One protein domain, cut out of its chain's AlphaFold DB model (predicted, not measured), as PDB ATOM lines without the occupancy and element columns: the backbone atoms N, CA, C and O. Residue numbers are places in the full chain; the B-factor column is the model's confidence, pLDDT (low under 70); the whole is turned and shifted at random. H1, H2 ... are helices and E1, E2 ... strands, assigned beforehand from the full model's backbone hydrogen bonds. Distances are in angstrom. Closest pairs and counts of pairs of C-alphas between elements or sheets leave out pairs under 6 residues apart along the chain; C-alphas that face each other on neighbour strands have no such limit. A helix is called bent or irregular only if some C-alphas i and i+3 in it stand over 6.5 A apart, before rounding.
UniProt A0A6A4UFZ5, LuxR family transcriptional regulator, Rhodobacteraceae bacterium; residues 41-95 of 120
ATOM      1  N   ASN A  41     257.183 164.610 225.273       92.69
ATOM      2  CA  ASN A  41     257.281 164.885 226.696       92.69
ATOM      3  C   ASN A  41     258.732 164.875 227.199       92.69
ATOM      4  O   ASN A  41     259.606 164.192 226.674       92.69
ATOM      5  N   LEU A  42     258.962 165.623 228.272       92.81
ATOM      6  CA  LEU A  42     260.207 165.705 229.019       92.81
ATOM      7  C   LEU A  42     259.879 165.670 230.508       92.81
ATOM      8  O   LEU A  42     258.975 166.365 230.973       92.81
ATOM      9  N   ILE A  43     260.638 164.892 231.266       93.62
ATOM     10  CA  ILE A  43     260.603 164.916 232.724       93.62
ATOM     11  C   ILE A  43     262.032 164.929 233.251       93.62
ATOM     12  O   ILE A  43     262.887 164.195 232.765       93.62
ATOM     13  N   VAL A  44     262.288 165.781 234.239       93.12
ATOM     14  CA  VAL A  44     263.562 165.834 234.952       93.12
ATOM     15  C   VAL A  44     263.303 165.374 236.377       93.12
ATOM     16  O   VAL A  44     262.561 166.012 237.131       93.12
ATOM     17  N   LEU A  45     263.906 164.242 236.724       94.75
ATOM     18  CA  LEU A  45     263.768 163.577 238.012       94.75
ATOM     19  C   LEU A  45     265.122 163.522 238.712       94.75
ATOM     20  O   LEU A  45     266.145 163.288 238.073       94.75
ATOM     21  N   ALA A  46     265.108 163.665 240.032       95.00
ATOM     22  CA  ALA A  46     266.239 163.334 240.882       95.00
ATOM     23  C   ALA A  46     265.903 162.080 241.696       95.00
ATOM     24  O   ALA A  46     265.021 162.104 242.563       95.00
ATOM     25  N   TYR A  47     266.601 160.981 241.414       94.81
ATOM     26  CA  TYR A  47     266.543 159.790 242.252       94.81
ATOM     27  C   TYR A  47     267.280 160.032 243.568       94.81
ATOM     28  O   TYR A  47     268.312 160.702 243.617       94.81
ATOM     29  N   ARG A  48     266.725 159.496 244.653       91.69
ATOM     30  CA  ARG A  48     267.253 159.631 246.011       91.69
ATOM     31  C   ARG A  48     267.656 158.264 246.535       91.69
ATOM     32  O   ARG A  48     267.116 157.249 246.106       91.69
ATOM     33  N   ASP A  49     268.566 158.247 247.500       88.31
ATOM     34  CA  ASP A  49     268.938 157.010 248.196       88.31
ATOM     35  C   ASP A  49     267.803 156.491 249.092       88.31
ATOM     36  O   ASP A  49     267.732 155.304 249.399       88.31
ATOM     37  N   SER A  50     266.884 157.375 249.489       88.69
ATOM     38  CA  SER A  50     265.686 157.019 250.241       88.69
ATOM     39  C   SER A  50     264.462 157.809 249.780       88.69
ATOM     40  O   SER A  50     264.526 159.008 249.490       88.69
ATOM     41  N   GLY A  51     263.324 157.113 249.748       90.06
ATOM     42  CA  GLY A  51     262.036 157.676 249.351       90.06
ATOM     43  C   GLY A  51     261.818 157.742 247.833       90.06
ATOM     44  O   GLY A  51     262.626 157.234 247.056       90.06
ATOM     45  N   PRO A  52     260.683 158.319 247.405       93.12
ATOM     46  CA  PRO A  52     260.366 158.472 245.993       93.12
ATOM     47  C   PRO A  52     261.270 159.512 245.302       93.12
ATOM     48  O   PRO A  52     261.841 160.382 245.973       93.12
ATOM     49  N   PRO A  53     261.380 159.455 243.959       95.50
ATOM     50  CA  PRO A  53     262.085 160.463 243.177       95.50
ATOM     51  C   PRO A  53     261.492 161.857 243.392       95.50
ATOM     52  O   PRO A  53     260.292 162.011 243.620       95.50
ATOM     53  N   VAL A  54     262.321 162.889 243.263       95.81
ATOM     54  CA  VAL A  54     261.863 164.282 243.261       95.81
ATOM     55  C   VAL A  54     261.670 164.734 241.824       95.81
ATOM     56  O   VAL A  54     262.588 164.640 241.009       95.81
ATOM     57  N   VAL A  55     260.480 165.246 241.513       94.94
ATOM     58  CA  VAL A  55     260.196 165.868 240.218       94.94
ATOM     59  C   VAL A  55     260.724 167.295 240.246       94.94
ATOM     60  O   VAL A  55     260.228 168.123 241.005       94.94
ATOM     61  N   LEU A  56     261.730 167.584 239.421       92.19
ATOM     62  CA  LEU A  56     262.287 168.932 239.287       92.19
ATOM     63  C   LEU A  56     261.508 169.744 238.251       92.19
ATOM     64  O   LEU A  56     261.222 170.920 238.461       92.19
ATOM     65  N   THR A  57     261.143 169.116 237.133       91.88
ATOM     66  CA  THR A  57     260.254 169.704 236.130       91.88
ATOM     67  C   THR A  57     259.649 168.622 235.240       91.88
ATOM     68  O   THR A  57     260.201 167.527 235.114       91.88
ATOM     69  N   HIS A  58     258.519 168.927 234.614       93.00
ATOM     70  CA  HIS A  58     257.924 168.111 233.568       93.00
ATOM     71  C   HIS A  58     257.231 169.012 232.544       93.00
ATOM     72  O   HIS A  58     256.578 169.993 232.897       93.00
ATOM     73  N   LEU A  59     257.388 168.684 231.268       91.94
ATOM     74  CA  LEU A  59     256.864 169.434 230.132       91.94
ATOM     75  C   LEU A  59     256.308 168.430 229.124       91.94
ATOM     76  O   LEU A  59     256.922 167.402 228.864       91.94
ATOM     77  N   ALA A  60     255.120 168.680 228.587       89.75
ATOM     78  CA  ALA A  60     254.515 167.815 227.579       89.75
ATOM     79  C   ALA A  60     253.627 168.625 226.645       89.75
ATOM     80  O   ALA A  60     252.985 169.586 227.074       89.75
ATOM     81  N   GLY A  61     253.525 168.177 225.393       81.75
ATOM     82  CA  GLY A  61     252.538 168.713 224.452       81.75
ATOM     83  C   GLY A  61     251.094 168.422 224.882       81.75
ATOM     84  O   GLY A  61     250.189 169.202 224.599       81.75
ATOM     85  N   HIS A  62     250.875 167.332 225.629       84.75
ATOM     86  CA  HIS A  62     249.554 166.898 226.086       84.75
ATOM     87  C   HIS A  62     249.476 166.797 227.615       84.75
ATOM     88  O   HIS A  62     250.172 165.993 228.237       84.75
ATOM     89  N   ARG A  63     248.532 167.530 228.231       73.62
ATOM     90  CA  ARG A  63     248.331 167.554 229.698       73.62
ATOM     91  C   ARG A  63     248.084 166.181 230.339       73.62
ATOM     92  O   ARG A  63     248.314 166.027 231.532       73.62
ATOM     93  N   ARG A  64     247.597 165.189 229.585       85.50
ATOM     94  CA  ARG A  64     247.261 163.860 230.128       85.50
ATOM     95  C   ARG A  64     248.482 163.001 230.466       85.50
ATOM     96  O   ARG A  64     248.359 162.119 231.308       85.50
ATOM     97  N   VAL A  65     249.645 163.279 229.870       84.94
ATOM     98  CA  VAL A  65     250.851 162.437 229.997       84.94
ATOM     99  C   VAL A  65     251.314 162.302 231.453       84.94
ATOM    100  O   VAL A  65     251.704 161.218 231.872       84.94
ATOM    101  N   PHE A  66     251.191 163.364 232.254       87.12
ATOM    102  CA  PHE A  66     251.649 163.378 233.649       87.12
ATOM    103  C   PHE A  66     250.523 163.328 234.691       87.12
ATOM    104  O   PHE A  66     250.795 163.433 235.882       87.12
ATOM    105  N   GLN A  67     249.262 163.102 234.294       88.00
ATOM    106  CA  GLN A  67     248.119 163.087 235.231       88.00
ATOM    107  C   GLN A  67     248.249 162.065 236.369       88.00
ATOM    108  O   GLN A  67     247.663 162.246 237.431       88.00
ATOM    109  N   ARG A  68     248.991 160.979 236.140       89.88
ATOM    110  CA  ARG A  68     249.219 159.907 237.120       89.88
ATOM    111  C   ARG A  68     250.655 159.867 237.641       89.88
ATOM    112  O   ARG A  68     251.048 158.891 238.279       89.88
ATOM    113  N   LEU A  69     251.442 160.911 237.371       91.06
ATOM    114  CA  LEU A  69     252.829 160.992 237.819       91.06
ATOM    115  C   LEU A  69     252.899 160.905 239.349       91.06
ATOM    116  O   LEU A  69     253.587 160.044 239.886       91.06
ATOM    117  N   GLU A  70     252.122 161.721 240.054       88.94
ATOM    118  CA  GLU A  70     252.126 161.724 241.521       88.94
ATOM    119  C   GLU A  70     251.458 160.474 242.104       88.94
ATOM    120  O   GLU A  70     252.034 159.777 242.937       88.94
ATOM    121  N   THR A  71     250.255 160.148 241.627       92.06
ATOM    122  CA  THR A  71     249.406 159.114 242.237       92.06
ATOM    123  C   THR A  71     249.828 157.684 241.916       92.06
ATOM    124  O   THR A  71     249.460 156.771 242.645       92.06
ATOM    125  N   THR A  72     250.568 157.459 240.826       92.75
ATOM    126  CA  THR A  72     250.979 156.111 240.394       92.75
ATOM    127  C   THR A  72     252.496 155.973 240.333       92.75
ATOM    128  O   THR A  72     253.052 155.054 240.936       92.75
ATOM    129  N   TYR A  73     253.184 156.879 239.628       93.44
ATOM    130  CA  TYR A  73     254.631 156.754 239.441       93.44
ATOM    131  C   TYR A  73     255.393 157.009 240.742       93.44
ATOM    132  O   TYR A  73     256.080 156.105 241.220       93.44
ATOM    133  N   LEU A  74     255.209 158.177 241.367       94.38
ATOM    134  CA  LEU A  74     255.872 158.524 242.631       94.38
ATOM    135  C   LEU A  74     255.388 157.667 243.808       94.38
ATOM    136  O   LEU A  74     256.169 157.388 244.714       94.38
ATOM    137  N   ALA A  75     254.143 157.185 243.767       93.69
ATOM    138  CA  ALA A  75     253.602 156.275 244.776       93.69
ATOM    139  C   ALA A  75     254.330 154.916 244.835       93.69
ATOM    140  O   ALA A  75     254.292 154.243 245.864       93.69
ATOM    141  N   GLY A  76     255.023 154.510 243.766       92.44
ATOM    142  CA  GLY A  76     255.859 153.310 243.808       92.44
ATOM    143  C   GLY A  76     256.228 152.707 242.460       92.44
ATOM    144  O   GLY A  76     257.187 151.938 242.408       92.44
ATOM    145  N   ALA A  77     255.532 153.049 241.370       93.69
ATOM    146  CA  ALA A  77     255.825 152.450 240.067       93.69
ATOM    147  C   ALA A  77     257.220 152.824 239.530       93.69
ATOM    148  O   ALA A  77     257.761 152.074 238.720       93.69
ATOM    149  N   TYR A  78     257.850 153.894 240.040       93.19
ATOM    150  CA  TYR A  78     259.257 154.216 239.751       93.19
ATOM    151  C   TYR A  78     260.214 153.048 240.043       93.19
ATOM    152  O   TYR A  78     261.263 152.945 239.423       93.19
ATOM    153  N   ARG A  79     259.857 152.127 240.951       93.12
ATOM    154  CA  ARG A  79     260.677 150.943 241.256       93.12
ATOM    155  C   ARG A  79     260.769 149.951 240.096       93.12
ATOM    156  O   ARG A  79     261.678 149.131 240.083       93.12
ATOM    157  N   LEU A  80     259.825 150.009 239.157       93.06
ATOM    158  CA  LEU A  80     259.800 149.180 237.949       93.06
ATOM    159  C   LEU A  80     260.502 149.858 236.764       93.06
ATOM    160  O   LEU A  80     260.618 149.257 235.698       93.06
ATOM    161  N   ASP A  81     260.944 151.104 236.931       92.50
ATOM    162  CA  ASP A  81     261.618 151.867 235.893       92.50
ATOM    163  C   ASP A  81     263.064 151.360 235.706       92.50
ATOM    164  O   ASP A  81     263.848 151.372 236.661       92.50
ATOM    165  N   PRO A  82     263.475 150.949 234.491       93.38
ATOM    166  CA  PRO A  82     264.859 150.564 234.226       93.38
ATOM    167  C   PRO A  82     265.871 151.675 234.538       93.38
ATOM    168  O   PRO A  82     267.001 151.377 234.920       93.38
ATOM    169  N   PHE A  83     265.487 152.951 234.433       94.19
ATOM    170  CA  PHE A  83     266.361 154.063 234.809       94.19
ATOM    171  C   PHE A  83     266.553 154.168 236.327       94.19
ATOM    172  O   PHE A  83     267.622 154.578 236.777       94.19
ATOM    173  N   PHE A  84     265.571 153.745 237.130       94.62
ATOM    174  CA  PHE A  84     265.762 153.627 238.576       94.62
ATOM    175  C   PHE A  84     266.726 152.486 238.918       94.62
ATOM    176  O   PHE A  84     267.563 152.632 239.807       94.62
ATOM    177  N   ALA A  85     266.684 151.375 238.174       93.50
ATOM    178  CA  ALA A  85     267.669 150.306 238.330       93.50
ATOM    179  C   ALA A  85     269.102 150.795 238.039       93.50
ATOM    180  O   ALA A  85     270.011 150.461 238.796       93.50
ATOM    181  N   LEU A  86     269.298 151.647 237.021       94.81
ATOM    182  CA  LEU A  86     270.602 152.271 236.740       94.81
ATOM    183  C   LEU A  86     271.112 153.126 237.911       94.81
ATOM    184  O   LEU A  86     272.302 153.076 238.230       94.81
ATOM    185  N   HIS A  87     270.218 153.864 238.584       93.94
ATOM    186  CA  HIS A  87     270.553 154.610 239.805       93.94
ATOM    187  C   HIS A  87     271.004 153.678 240.936       93.94
ATOM    188  O   HIS A  87     272.033 153.929 241.563       93.94
ATOM    189  N   LEU A  88     270.289 152.569 241.159       93.88
ATOM    190  CA  LEU A  88     270.647 151.577 242.181       93.88
ATOM    191  C   LEU A  88     272.010 150.929 241.919       93.88
ATOM    192  O   LEU A  88     272.780 150.720 242.854       93.88
ATOM    193  N   THR A  89     272.332 150.642 240.657       95.12
ATOM    194  CA  THR A  89     273.627 150.061 240.276       95.12
ATOM    195  C   THR A  89     274.752 151.089 240.178       95.12
ATOM    196  O   THR A  89     275.866 150.708 239.830       95.12
ATOM    197  N   ARG A  90     274.480 152.377 240.448       93.88
ATOM    198  CA  ARG A  90     275.433 153.487 240.261       93.88
ATOM    199  C   ARG A  90     276.075 153.454 238.871       93.88
ATOM    200  O   ARG A  90     277.292 153.552 238.733       93.88
ATOM    201  N   ALA A  91     275.245 153.255 237.846       95.19
ATOM    202  CA  ALA A  91     275.709 153.295 236.467       95.19
ATOM    203  C   ALA A  91     276.366 154.657 236.178       95.19
ATOM    204  O   ALA A  91     275.963 155.670 236.749       95.19
ATOM    205  N   GLY A  92     277.388 154.674 235.320       95.62
ATOM    206  CA  GLY A  92     278.134 155.897 235.021       95.62
ATOM    207  C   GLY A  92     277.264 156.987 234.391       95.62
ATOM    208  O   GLY A  92     276.223 156.703 233.792       95.62
ATOM    209  N   ASP A  93     277.712 158.233 234.494       93.94
ATOM    210  CA  ASP A  93     277.023 159.359 233.869       93.94
ATOM    211  C   ASP A  93     276.950 159.178 232.348       93.94
ATOM    212  O   ASP A  93     277.922 158.784 231.698       93.94
ATOM    213  N   GLY A  94     275.787 159.465 231.763       94.38
ATOM    214  CA  GLY A  94     275.605 159.349 230.322       94.38
ATOM    215  C   GLY A  94     274.152 159.292 229.875       94.38
ATOM    216  O   GLY A  94     273.215 159.452 230.658       94.38
ATOM    217  N   ALA A  95     273.977 159.058 228.577       93.69
ATOM    218  CA  ALA A  95     272.675 158.888 227.954       93.69
ATOM    219  C   ALA A  95     272.366 157.398 227.778       93.69
ATOM    220  O   ALA A  95     273.122 156.659 227.147       93.69
TER     221      ALA A  95
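Overview. This is residues 41 to 95 of the 120 residues of the protein "LuxR family transcriptional regulator" of Rhodobacteraceae bacterium (UniProt A0A6A4UFZ5). A two-stranded hairpin, E1 and E2, makes one part of a loose arrangement, and a string of three short helices, H1, H2 and H3, makes the other; of the helices only H1 comes near the hairpin, at E2, while H2 and H3 stay apart from both strands. After H3 a tail, residues 89 to 95, ends the printed part. The printed part has 55 residues with two named strands and three named helices, in the order E1 E2 H1 H2 H3; the sheet, E1 - E2, is antiparallel and the class is mixed, helices and strands. It is only just compact, close to loose, with a radius of gyration of the C-alphas of 11.8 A and spans of 32 by 24 by 17 A.

Arrangement. Begin at the hairpin of E1, residues 41 to 46, and E2, residues 54 to 60, antiparallel at 174 degrees. Look there for N 42 and O 59, 2.8 A apart, and N 54 and O 46, 2.9 A apart, within hydrogen-bond range. H1, residues 69 to 74, is near E2, with 5 pairs of C-alphas within 10 A. H1 and H2, residues 77 to 80, meet only through their link. H2 and H3, residues 82 to 88, are close but not clearly touching; their closest C-alphas, Tyr 78 and Phe 84, are 6.6 A apart. H3 is apart from E1, E2 and H1. In H3 every O i to N i+4 pair is within hydrogen-bond range, in H1 1 of 2, and H2 is too short for such a pair.

Along the chain. Find C-alpha 41 at (257.281, 164.885, 226.696); from there E1 runs 16.8 A to C-alpha 46. E2 runs 17.7 A to C-alpha 60 at (254.515, 167.815, 227.579). H1 measures 6.2 A and is irregular, but only just: C-alphas 71 and 74 are 6.50 A apart. H2 measures 5.6 A; H3 runs 9.9 A to C-alpha 88 at (270.647, 151.577, 242.181).

Size, cuts and confidence. The two C-alphas farthest apart, His 62 and Thr 89, are 32.6 A apart. The printed part has no cut; its links H1 to H2 and H2 to H3 are tight, E1 to E2 and E2 to H1 short. The mean pLDDT of the printed part is 91.9, and no printed residue is under 70.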